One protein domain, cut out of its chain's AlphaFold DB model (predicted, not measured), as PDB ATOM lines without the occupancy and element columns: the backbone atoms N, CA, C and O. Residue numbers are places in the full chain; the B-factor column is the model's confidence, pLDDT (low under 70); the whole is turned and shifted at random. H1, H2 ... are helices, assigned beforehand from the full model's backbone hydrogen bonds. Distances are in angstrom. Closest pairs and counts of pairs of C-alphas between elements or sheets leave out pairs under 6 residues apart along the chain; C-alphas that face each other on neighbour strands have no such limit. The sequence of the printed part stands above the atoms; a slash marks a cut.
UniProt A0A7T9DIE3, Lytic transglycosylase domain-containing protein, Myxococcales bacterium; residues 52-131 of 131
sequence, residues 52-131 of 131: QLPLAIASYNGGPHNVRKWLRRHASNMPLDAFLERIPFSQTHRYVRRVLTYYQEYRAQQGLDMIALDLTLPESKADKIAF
ATOM      1  N   GLN A  52     157.621 103.958 156.780       88.88
ATOM      2  CA  GLN A  52     158.913 104.187 157.425       88.88
ATOM      3  C   GLN A  52     158.975 105.564 158.091       88.88
ATOM      4  O   GLN A  52     159.412 106.569 157.517       88.88
ATOM      5  N   LEU A  53     158.533 105.594 159.347       91.62
ATOM      6  CA  LEU A  53     158.399 106.802 160.156       91.62
ATOM      7  C   LEU A  53     159.671 107.677 160.189       91.62
ATOM      8  O   LEU A  53     159.535 108.891 160.016       91.62
ATOM      9  N   PRO A  54     160.904 107.141 160.326       93.25
ATOM     10  CA  PRO A  54     162.100 107.982 160.348       93.25
ATOM     11  C   PRO A  54     162.322 108.769 159.048       93.25
ATOM     12  O   PRO A  54     162.730 109.931 159.095       93.25
ATOM     13  N   LEU A  55     161.993 108.187 157.888       93.44
ATOM     14  CA  LEU A  55     162.082 108.876 156.595       93.44
ATOM     15  C   LEU A  55     161.001 109.946 156.435       93.44
ATOM     16  O   LEU A  55     161.263 111.009 155.861       93.44
ATOM     17  N   ALA A  56     159.802 109.696 156.967       94.56
ATOM     18  CA  ALA A  56     158.735 110.687 157.007       94.56
ATOM     19  C   ALA A  56     159.133 111.895 157.873       94.56
ATOM     20  O   ALA A  56     159.025 113.032 157.416       94.56
ATOM     21  N   ILE A  57     159.690 111.660 159.065       95.94
ATOM     22  CA  ILE A  57     160.202 112.712 159.959       95.94
ATOM     23  C   ILE A  57     161.339 113.494 159.288       95.94
ATOM     24  O   ILE A  57     161.329 114.728 159.280       95.94
ATOM     25  N   ALA A  58     162.299 112.792 158.675       96.25
ATOM     26  CA  ALA A  58     163.388 113.427 157.935       96.25
ATOM     27  C   ALA A  58     162.854 114.306 156.798       96.25
ATOM     28  O   ALA A  58     163.367 115.395 156.563       96.25
ATOM     29  N   SER A  59     161.799 113.862 156.113       96.00
ATOM     30  CA  SER A  59     161.185 114.594 155.003       96.00
ATOM     31  C   SER A  59     160.346 115.779 155.454       96.00
ATOM     32  O   SER A  59     160.275 116.770 154.728       96.00
ATOM     33  N   TYR A  60     159.743 115.709 156.641       96.81
ATOM     34  CA  TYR A  60     158.999 116.823 157.223       96.81
ATOM     35  C   TYR A  60     159.918 118.034 157.426       96.81
ATOM     36  O   TYR A  60     159.555 119.156 157.089       96.81
ATOM     37  N   ASN A  61     161.139 117.794 157.914       97.44
ATOM     38  CA  ASN A  61     162.118 118.846 158.173       97.44
ATOM     39  C   ASN A  61     163.042 119.155 156.977       97.44
ATOM     40  O   ASN A  61     163.227 120.315 156.624       97.44
ATOM     41  N   GLY A  62     163.636 118.131 156.366       95.25
ATOM     42  CA  GLY A  62     164.619 118.267 155.286       95.25
ATOM     43  C   GLY A  62     164.009 118.369 153.889       95.25
ATOM     44  O   GLY A  62     164.722 118.644 152.925       95.25
ATOM     45  N   GLY A  63     162.699 118.160 153.761       94.00
ATOM     46  CA  GLY A  63     161.969 118.149 152.499       94.00
ATOM     47  C   GLY A  63     162.031 116.789 151.782       94.00
ATOM     48  O   GLY A  63     163.112 116.205 151.633       94.00
ATOM     49  N   PRO A  64     160.903 116.284 151.247       92.25
ATOM     50  CA  PRO A  64     160.838 114.947 150.649       92.25
ATOM     51  C   PRO A  64     161.695 114.794 149.385       92.25
ATOM     52  O   PRO A  64     162.195 113.705 149.094       92.25
ATOM     53  N   HIS A  65     161.916 115.880 148.633       90.88
ATOM     54  CA  HIS A  65     162.813 115.865 147.475       90.88
ATOM     55  C   HIS A  65     164.261 115.547 147.877       90.88
ATOM     56  O   HIS A  65     164.927 114.742 147.219       90.88
ATOM     57  N   ASN A  66     164.737 116.145 148.973       93.25
ATOM     58  CA  ASN A  66     166.093 115.939 149.467       93.25
ATOM     59  C   ASN A  66     166.270 114.523 150.009       93.25
ATOM     60  O   ASN A  66     167.198 113.839 149.583       93.25
ATOM     61  N   VAL A  67     165.342 114.044 150.843       92.50
ATOM     62  CA  VAL A  67     165.392 112.676 151.388       92.50
ATOM     63  C   VAL A  67     165.462 111.642 150.271       92.50
ATOM     64  O   VAL A  67     166.323 110.767 150.293       92.50
ATOM     65  N   ARG A  68     164.664 111.794 149.212       89.12
ATOM     66  CA  ARG A  68     164.778 110.913 148.044       89.12
ATOM     67  C   ARG A  68     166.089 111.017 147.300       89.12
ATOM     68  O   ARG A  68     166.607 110.009 146.834       89.12
ATOM     69  N   LYS A  69     166.605 112.232 147.122       90.25
ATOM     70  CA  LYS A  69     167.911 112.430 146.495       90.25
ATOM     71  C   LYS A  69     168.998 111.714 147.296       90.25
ATOM     72  O   LYS A  69     169.892 111.131 146.691       90.25
ATOM     73  N   TRP A  70     168.911 111.723 148.625       90.62
ATOM     74  CA  TRP A  70     169.828 110.993 149.497       90.62
ATOM     75  C   TRP A  70     169.631 109.482 149.386       90.62
ATOM     76  O   TRP A  70     170.620 108.784 149.205       90.62
ATOM     77  N   LEU A  71     168.392 108.981 149.396       88.06
ATOM     78  CA  LEU A  71     168.098 107.552 149.220       88.06
ATOM     79  C   LEU A  71     168.644 107.019 147.889       88.06
ATOM     80  O   LEU A  71     169.358 106.022 147.869       88.06
ATOM     81  N   ARG A  72     168.407 107.735 146.780       86.00
ATOM     82  CA  ARG A  72     168.920 107.345 145.453       86.00
ATOM     83  C   ARG A  72     170.446 107.292 145.383       86.00
ATOM     84  O   ARG A  72     170.989 106.493 144.633       86.00
ATOM     85  N   ARG A  73     171.144 108.149 146.136       83.50
ATOM     86  CA  ARG A  73     172.617 108.169 146.179       83.50
ATOM     87  C   ARG A  73     173.213 106.992 146.953       83.50
ATOM     88  O   ARG A  73     174.371 106.675 146.724       83.50
ATOM     89  N   HIS A  74     172.450 106.368 147.847       72.94
ATOM     90  CA  HIS A  74     172.928 105.316 148.749       72.94
ATOM     91  C   HIS A  74     172.366 103.926 148.391       72.94
ATOM     92  O   HIS A  74     172.161 103.118 149.286       72.94
ATOM     93  N   ALA A  75     172.104 103.679 147.096       60.12
ATOM     94  CA  ALA A  75     171.439 102.505 146.512       60.12
ATOM     95  C   ALA A  75     171.382 101.216 147.381       60.12
ATOM     96  O   ALA A  75     172.410 100.655 147.757       60.12
ATOM     97  N   SER A  76     170.136 100.784 147.628       62.38
ATOM     98  CA  SER A  76     169.563  99.481 148.051       62.38
ATOM     99  C   SER A  76     170.152  98.647 149.196       62.38
ATOM    100  O   SER A  76     169.393  97.878 149.774       62.38
ATOM    101  N   ASN A  77     171.421  98.780 149.582       68.38
ATOM    102  CA  ASN A  77     172.051  97.823 150.511       68.38
ATOM    103  C   ASN A  77     172.384  98.408 151.888       68.38
ATOM    104  O   ASN A  77     173.079  97.775 152.682       68.38
ATOM    105  N   MET A  78     171.933  99.629 152.171       82.31
ATOM    106  CA  MET A  78     172.174 100.272 153.456       82.31
ATOM    107  C   MET A  78     170.997 100.030 154.407       82.31
ATOM    108  O   MET A  78     169.862 100.299 154.023       82.31
ATOM    109  N   PRO A  79     171.243  99.579 155.644       85.12
ATOM    110  CA  PRO A  79     170.243  99.612 156.708       85.12
ATOM    111  C   PRO A  79     169.719 101.037 156.975       85.12
ATOM    112  O   PRO A  79     170.449 102.019 156.812       85.12
ATOM    113  N   LEU A  80     168.458 101.178 157.388       85.94
ATOM    114  CA  LEU A  80     167.829 102.483 157.624       85.94
ATOM    115  C   LEU A  80     168.571 103.300 158.688       85.94
ATOM    116  O   LEU A  80     168.760 104.498 158.506       85.94
ATOM    117  N   ASP A  81     169.022 102.679 159.773       87.00
ATOM    118  CA  ASP A  81     169.804 103.334 160.828       87.00
ATOM    119  C   ASP A  81     171.118 103.926 160.287       87.00
ATOM    120  O   ASP A  81     171.414 105.102 160.513       87.00
ATOM    121  N   ALA A  82     171.850 103.168 159.469       89.06
ATOM    122  CA  ALA A  82     173.049 103.643 158.785       89.06
ATOM    123  C   ALA A  82     172.746 104.789 157.803       89.06
ATOM    124  O   ALA A  82     173.556 105.710 157.662       89.06
ATOM    125  N   PHE A  83     171.581 104.771 157.145       90.19
ATOM    126  CA  PHE A  83     171.130 105.881 156.303       90.19
ATOM    127  C   PHE A  83     170.843 107.142 157.125       90.19
ATOM    128  O   PHE A  83     171.267 108.233 156.734       90.19
ATOM    129  N   LEU A  84     170.149 107.008 158.259       90.75
ATOM    130  CA  LEU A  84     169.814 108.137 159.126       90.75
ATOM    131  C   LEU A  84     171.077 108.853 159.614       90.75
ATOM    132  O   LEU A  84     171.123 110.080 159.567       90.75
ATOM    133  N   GLU A  85     172.128 108.115 159.974       91.69
ATOM    134  CA  GLU A  85     173.419 108.692 160.385       91.69
ATOM    135  C   GLU A  85     174.179 109.405 159.249       91.69
ATOM    136  O   GLU A  85     175.092 110.190 159.502       91.69
ATOM    137  N   ARG A  86     173.787 109.189 157.989       91.81
ATOM    138  CA  ARG A  86     174.385 109.829 156.805       91.81
ATOM    139  C   ARG A  86     173.557 110.981 156.244       91.81
ATOM    140  O   ARG A  86     173.895 111.500 155.176       91.81
ATOM    141  N   ILE A  87     172.487 111.402 156.928       93.94
ATOM    142  CA  ILE A  87     171.690 112.565 156.522       93.94
ATOM    143  C   ILE A  87     172.615 113.795 156.411       93.94
ATOM    144  O   ILE A  87     173.140 114.257 157.424       93.94
ATOM    145  N   PRO A  88     172.802 114.376 155.206       95.31
ATOM    146  CA  PRO A  88     173.797 115.434 155.000       95.31
ATOM    147  C   PRO A  88     173.468 116.731 155.737       95.31
ATOM    148  O   PRO A  88     174.348 117.529 156.056       95.31
ATOM    149  N   PHE A  89     172.182 116.980 155.973       97.00
ATOM    150  CA  PHE A  89     171.734 118.172 156.672       97.00
ATOM    151  C   PHE A  89     171.794 117.923 158.173       97.00
ATOM    152  O   PHE A  89     170.943 117.236 158.733       97.00
ATOM    153  N   SER A  90     172.778 118.532 158.839       97.00
ATOM    154  CA  SER A  90     172.993 118.339 160.279       97.00
ATOM    155  C   SER A  90     171.767 118.713 161.123       97.00
ATOM    156  O   SER A  90     171.499 118.086 162.145       97.00
ATOM    157  N   GLN A  91     170.985 119.706 160.685       96.69
ATOM    158  CA  GLN A  91     169.732 120.076 161.339       96.69
ATOM    159  C   GLN A  91     168.673 118.971 161.212       96.69
ATOM    160  O   GLN A  91     168.054 118.629 162.215       96.69
ATOM    161  N   THR A  92     168.534 118.360 160.034       97.69
ATOM    162  CA  THR A  92     167.615 117.236 159.795       97.69
ATOM    163  C   THR A  92     168.032 115.981 160.544       97.69
ATOM    164  O   THR A  92     167.187 115.342 161.164       97.69
ATOM    165  N   HIS A  93     169.327 115.664 160.573       96.56
ATOM    166  CA  HIS A  93     169.857 114.557 161.373       96.56
ATOM    167  C   HIS A  93     169.498 114.703 162.858       96.56
ATOM    168  O   HIS A  93     168.891 113.807 163.445       96.56
ATOM    169  N   ARG A  94     169.773 115.871 163.457       97.88
ATOM    170  CA  ARG A  94     169.398 116.151 164.855       97.88
ATOM    171  C   ARG A  94     167.886 116.143 165.070       97.88
ATOM    172  O   ARG A  94     167.425 115.680 166.112       97.88
ATOM    173  N   TYR A  95     167.121 116.652 164.104       97.69
ATOM    174  CA  TYR A  95     165.663 116.696 164.174       97.69
ATOM    175  C   TYR A  95     165.058 115.292 164.260       97.69
ATOM    176  O   TYR A  95     164.252 115.045 165.153       97.69
ATOM    177  N   VAL A  96     165.492 114.359 163.403       96.31
ATOM    178  CA  VAL A  96     164.994 112.972 163.415       96.31
ATOM    179  C   VAL A  96     165.211 112.320 164.776       96.31
ATOM    180  O   VAL A  96     164.266 111.783 165.351       96.31
ATOM    181  N   ARG A  97     166.428 112.423 165.324       95.06
ATOM    182  CA  ARG A  97     166.766 111.839 166.631       95.06
ATOM    183  C   ARG A  97     165.880 112.413 167.734       95.06
ATOM    184  O   ARG A  97     165.257 111.657 168.464       95.06
ATOM    185  N   ARG A  98     165.753 113.743 167.794       97.06
ATOM    186  CA  ARG A  98     164.927 114.424 168.801       97.06
ATOM    187  C   ARG A  98     163.453 114.017 168.722       97.06
ATOM    188  O   ARG A  98     162.846 113.770 169.755       97.06
ATOM    189  N   VAL A  99     162.878 113.951 167.521       96.12
ATOM    190  CA  VAL A  99     161.464 113.579 167.352       96.12
ATOM    191  C   VAL A  99     161.224 112.125 167.747       96.12
ATOM    192  O   VAL A  99     160.240 111.856 168.425       96.12
ATOM    193  N   LEU A 100     162.112 111.196 167.378       93.88
ATOM    194  CA  LEU A 100     161.978 109.791 167.777       93.88
ATOM    195  C   LEU A 100     162.109 109.607 169.295       93.88
ATOM    196  O   LEU A 100     161.331 108.851 169.870       93.88
ATOM    197  N   THR A 101     163.019 110.340 169.948       94.62
ATOM    198  CA  THR A 101     163.134 110.353 171.415       94.62
ATOM    199  C   THR A 101     161.840 110.835 172.068       94.62
ATOM    200  O   THR A 101     161.259 110.108 172.869       94.62
ATOM    201  N   TYR A 102     161.323 112.004 171.675       96.00
ATOM    202  CA  TYR A 102     160.067 112.503 172.241       96.00
ATOM    203  C   TYR A 102     158.880 111.602 171.921       96.00
ATOM    204  O   TYR A 102     157.998 111.427 172.753       96.00
ATOM    205  N   TYR A 103     158.847 110.994 170.737       94.38
ATOM    206  CA  TYR A 103     157.795 110.053 170.387       94.38
ATOM    207  C   TYR A 103     157.785 108.840 171.325       94.38
ATOM    208  O   TYR A 103     156.722 108.464 171.815       94.38
ATOM    209  N   GLN A 104     158.954 108.272 171.630       93.56
ATOM    210  CA  GLN A 104     159.079 107.197 172.611       93.56
ATOM    211  C   GLN A 104     158.619 107.648 174.006       93.56
ATOM    212  O   GLN A 104     157.858 106.932 174.652       93.56
ATOM    213  N   GLU A 105     159.031 108.835 174.455       95.38
ATOM    214  CA  GLU A 105     158.632 109.386 175.756       95.38
ATOM    215  C   GLU A 105     157.114 109.592 175.855       95.38
ATOM    216  O   GLU A 105     156.495 109.148 176.822       95.38
ATOM    217  N   TYR A 106     156.489 110.196 174.839       95.62
ATOM    218  CA  TYR A 106     155.038 110.386 174.802       95.62
ATOM    219  C   TYR A 106     154.284 109.057 174.794       95.62
ATOM    220  O   TYR A 106     153.257 108.937 175.455       95.62
ATOM    221  N   ARG A 107     154.781 108.041 174.080       94.50
ATOM    222  CA  ARG A 107     154.173 106.704 174.098       94.50
ATOM    223  C   ARG A 107     154.266 106.065 175.479       94.50
ATOM    224  O   ARG A 107     153.249 105.600 175.985       94.50
ATOM    225  N   ALA A 108     155.434 106.126 176.114       95.00
ATOM    226  CA  ALA A 108     155.639 105.585 177.453       95.00
ATOM    227  C   ALA A 108     154.718 106.251 178.493       95.00
ATOM    228  O   ALA A 108     154.120 105.559 179.312       95.00
ATOM    229  N   GLN A 109     154.523 107.573 178.414       96.56
ATOM    230  CA  GLN A 109     153.576 108.304 179.272       96.56
ATOM    231  C   GLN A 109     152.119 107.844 179.098       96.56
ATOM    232  O   GLN A 109     151.325 107.962 180.025       96.56
ATOM    233  N   GLN A 110     151.771 107.312 177.925       95.56
ATOM    234  CA  GLN A 110     150.452 106.750 177.620       95.56
ATOM    235  C   GLN A 110     150.377 105.232 177.879       95.56
ATOM    236  O   GLN A 110     149.384 104.603 177.520       95.56
ATOM    237  N   GLY A 111     151.418 104.623 178.461       95.81
ATOM    238  CA  GLY A 111     151.492 103.174 178.679       95.81
ATOM    239  C   GLY A 111     151.626 102.358 177.389       95.81
ATOM    240  O   GLY A 111     151.253 101.189 177.361       95.81
ATOM    241  N   LEU A 112     152.117 102.971 176.308       93.81
ATOM    242  CA  LEU A 112     152.296 102.337 175.004       93.81
ATOM    243  C   LEU A 112     153.772 102.013 174.753       93.81
ATOM    244  O   LEU A 112     154.637 102.880 174.884       93.81
ATOM    245  N   ASP A 113     154.049 100.801 174.276       89.12
ATOM    246  CA  ASP A 113     155.395 100.410 173.846       89.12
ATOM    247  C   ASP A 113     155.827 101.141 172.580       89.12
ATOM    248  O   ASP A 113     154.996 101.535 171.753       89.12
ATOM    249  N   MET A 114     157.136 101.293 172.382       83.50
ATOM    250  CA  MET A 114     157.665 101.853 171.143       83.50
ATOM    251  C   MET A 114     157.301 100.965 169.947       83.50
ATOM    252  O   MET A 114     157.368  99.739 170.014       83.50
ATOM    253  N   ILE A 115     156.919 101.593 168.835       78.94
ATOM    254  CA  ILE A 115     156.629 100.858 167.603       78.94
ATOM    255  C   ILE A 115     157.936 100.254 167.087       78.94
ATOM    256  O   ILE A 115     158.946 100.956 166.999       78.94
ATOM    257  N   ALA A 116     157.907  98.974 166.712       74.12
ATOM    258  CA  ALA A 116     159.008  98.355 165.988       74.12
ATOM    259  C   ALA A 116     159.244  99.130 164.682       74.12
ATOM    260  O   ALA A 116     158.393  99.148 163.791       74.12
ATOM    261  N   LEU A 117     160.380  99.820 164.593       72.12
ATOM    262  CA  LEU A 117     160.773 100.508 163.372       72.12
ATOM    263  C   LEU A 117     161.298  99.459 162.398       72.12
ATOM    264  O   LEU A 117     162.272  98.773 162.701       72.12
ATOM    265  N   ASP A 118     160.663  99.342 161.236       69.56
ATOM    266  CA  ASP A 118     161.250  98.600 160.126       69.56
ATOM    267  C   ASP A 118     162.561  99.289 159.724       69.56
ATOM    268  O   ASP A 118     162.569 100.467 159.358       69.56
ATOM    269  N   LEU A 119     163.674  98.567 159.867       67.50
ATOM    270  CA  LEU A 119     165.021  99.063 159.591       67.50
ATOM    271  C   LEU A 119     165.462  98.794 158.149       67.50
ATOM    272  O   LEU A 119     166.602  99.094 157.787       67.50
ATOM    273  N   THR A 120     164.597  98.223 157.316       69.44
ATOM    274  CA  THR A 120     164.881  98.064 155.892       69.44
ATOM    275  C   THR A 120     164.611  99.375 155.160       69.44
ATOM    276  O   THR A 120     163.703 100.122 155.511       69.44
ATOM    277  N   LEU A 121     165.416  99.713 154.150       68.06
ATOM    278  CA  LEU A 121     165.102 100.852 153.285       68.06
ATOM    279  C   LEU A 121     163.974 100.479 152.315       68.06
ATOM    280  O   LEU A 121     163.901  99.327 151.884       68.06
ATOM    281  N   PRO A 122     163.119 101.437 151.919       68.88
ATOM    282  CA  PRO A 122     162.062 101.147 150.978       68.88
ATOM    283  C   PRO A 122     162.693 100.973 149.597       68.88
ATOM    284  O   PRO A 122     163.656 101.662 149.239       68.88
ATOM    285  N   GLU A 123     162.135 100.073 148.790       66.19
ATOM    286  CA  GLU A 123     162.517  99.985 147.385       66.19
ATOM    287  C   GLU A 123     162.377 101.360 146.724       66.19
ATOM    288  O   GLU A 123     161.417 102.098 146.968       66.19
ATOM    289  N   SER A 124     163.326 101.711 145.855       60.91
ATOM    290  CA  SER A 124     163.278 102.957 145.092       60.91
ATOM    291  C   SER A 124     162.123 102.917 144.081       60.91
ATOM    292  O   SER A 124     162.328 102.643 142.901       60.91
ATOM    293  N   LYS A 125     160.903 103.201 144.537       58.88
ATOM    294  CA  LYS A 125     159.697 103.294 143.708       58.88
ATOM    295  C   LYS A 125     159.481 104.725 143.222       58.88
ATOM    296  O   LYS A 125     159.926 105.695 143.845       58.88
ATOM    297  N   ALA A 126     158.794 104.849 142.087       57.78
ATOM    298  CA  ALA A 126     158.286 106.131 141.616       57.78
ATOM    299  C   ALA A 126     157.422 106.786 142.706       57.78
ATOM    300  O   ALA A 126     156.807 106.101 143.527       57.78
ATOM    301  N   ASP A 127     157.402 108.117 142.730       60.84
ATOM    302  CA  ASP A 127     156.624 108.861 143.712       60.84
ATOM    303  C   ASP A 127     155.135 108.528 143.594       60.84
ATOM    304  O   ASP A 127     154.490 108.921 142.627       60.84
ATOM    305  N   LYS A 128     154.586 107.817 144.584       58.00
ATOM    306  CA  LYS A 128     153.156 107.490 144.635       58.00
ATOM    307  C   LYS A 128     152.283 108.720 144.924       58.00
ATOM    308  O   LYS A 128     151.069 108.637 144.785       58.00
ATOM    309  N   ILE A 129     152.877 109.835 145.366       58.22
ATOM    310  CA  ILE A 129     152.165 111.019 145.850       58.22
ATOM    311  C   ILE A 129     152.748 112.265 145.170       58.22
ATOM    312  O   ILE A 129     153.791 112.774 145.564       58.22
ATOM    313  N   ALA A 130     152.068 112.745 144.127       53.38
ATOM    314  CA  ALA A 130     152.580 113.714 143.150       53.38
ATOM    315  C   ALA A 130     152.638 115.187 143.611       53.38
ATOM    316  O   ALA A 130     152.504 116.089 142.785       53.38
ATOM    317  N   PHE A 131     152.841 115.454 144.901       57.59
ATOM    318  CA  PHE A 131     152.867 116.817 145.435       57.59
ATOM    319  C   PHE A 131     154.089 117.097 146.321       57.59
ATOM    320  O   PHE A 131     154.612 116.161 146.980       57.59
TER     321      PHE A 131
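AT A GLANCE: This is residues 52 to 131 of the 131 residues of the protein "Lytic transglycosylase domain-containing protein" of Myxococcales bacterium (UniProt A0A7T9DIE3). One long helix, H4, packs with residues 92 to 100 on a small cluster of shorter helices and runs on beyond it as an arm, and from the arm's far end the last 22 residues, 110 to 131, fold back past the cluster as a tail with no named element. In the cluster H1 lies between H4 and H2, and the very short H3 sits at one side, near all three. The printed part has 80 residues with four named helices, in the order H1, H2, H3, H4, and no named strand; the class is all helix. The whole is compact, with a radius of gyration of the C-alphas of 13.3 A, and the C-alphas span 38 by 27 by 23 A.

HOW THE PARTS SIT: The longest helix, H4, residues 90 to 109, touches H1, residues 53 to 62, with residues 92 to 100 alone. The closest C-alphas of the two are those of Gly 62 and Thr 92, 5.5 A apart. Their lines stand at a steep tilt of 45 degrees, and they run opposite ways. H1 also touches H2, residues 64 to 73, where the closest C-alphas, those of Ser 59 and Val 67, are 5.9 A apart. H1 and H2 run opposite ways at a steep tilt of 67 degrees, only just short of about perpendicular. H2 and H4 are apart. H3, residues 80 to 84, is close to H4 but not clearly touching, the closest C-alphas being those of Leu 84 and His 93, 6.8 A apart. H3 is also close to H1 but not clearly touching, with the C-alphas of Pro 54 and Leu 84 closest at 7.8 A. The same holds for H3 and H2, with the C-alphas of Leu 71 and Phe 83 closest at 7.9 A. In H1, H2, H3 and H4 every O i to N i+4 pair is within hydrogen-bond range.

IN THESE COORDINATES: H4 has 20 residues and measures 29.0 A from C-alpha 90 at (172.993, 118.339, 160.279) to C-alpha 109 at (153.576, 108.304, 179.272). H1 begins with C-alpha 53 at (158.399, 106.802, 160.156) and is 13.9 A long. H2 is 14.3 A long, and H3, of five residues, 6.2 A.

THE WHOLE: The C-alphas of Arg 73 and Gly 111 are the two farthest apart, at 39.1 A. The printed part has no cut and ends at residue 131, the chain's last residue. The links H1 to H2 and H3 to H4 are tight, and the link H2 to H3, of six residues, is short. The C-alphas of residues 110 to 131 lie 10 to 24 A from the mean of the C-alphas. The mean pLDDT of the printed part is 85.6, and the model's confidence is under 70 at residues 75 to 77 and 118 to 131.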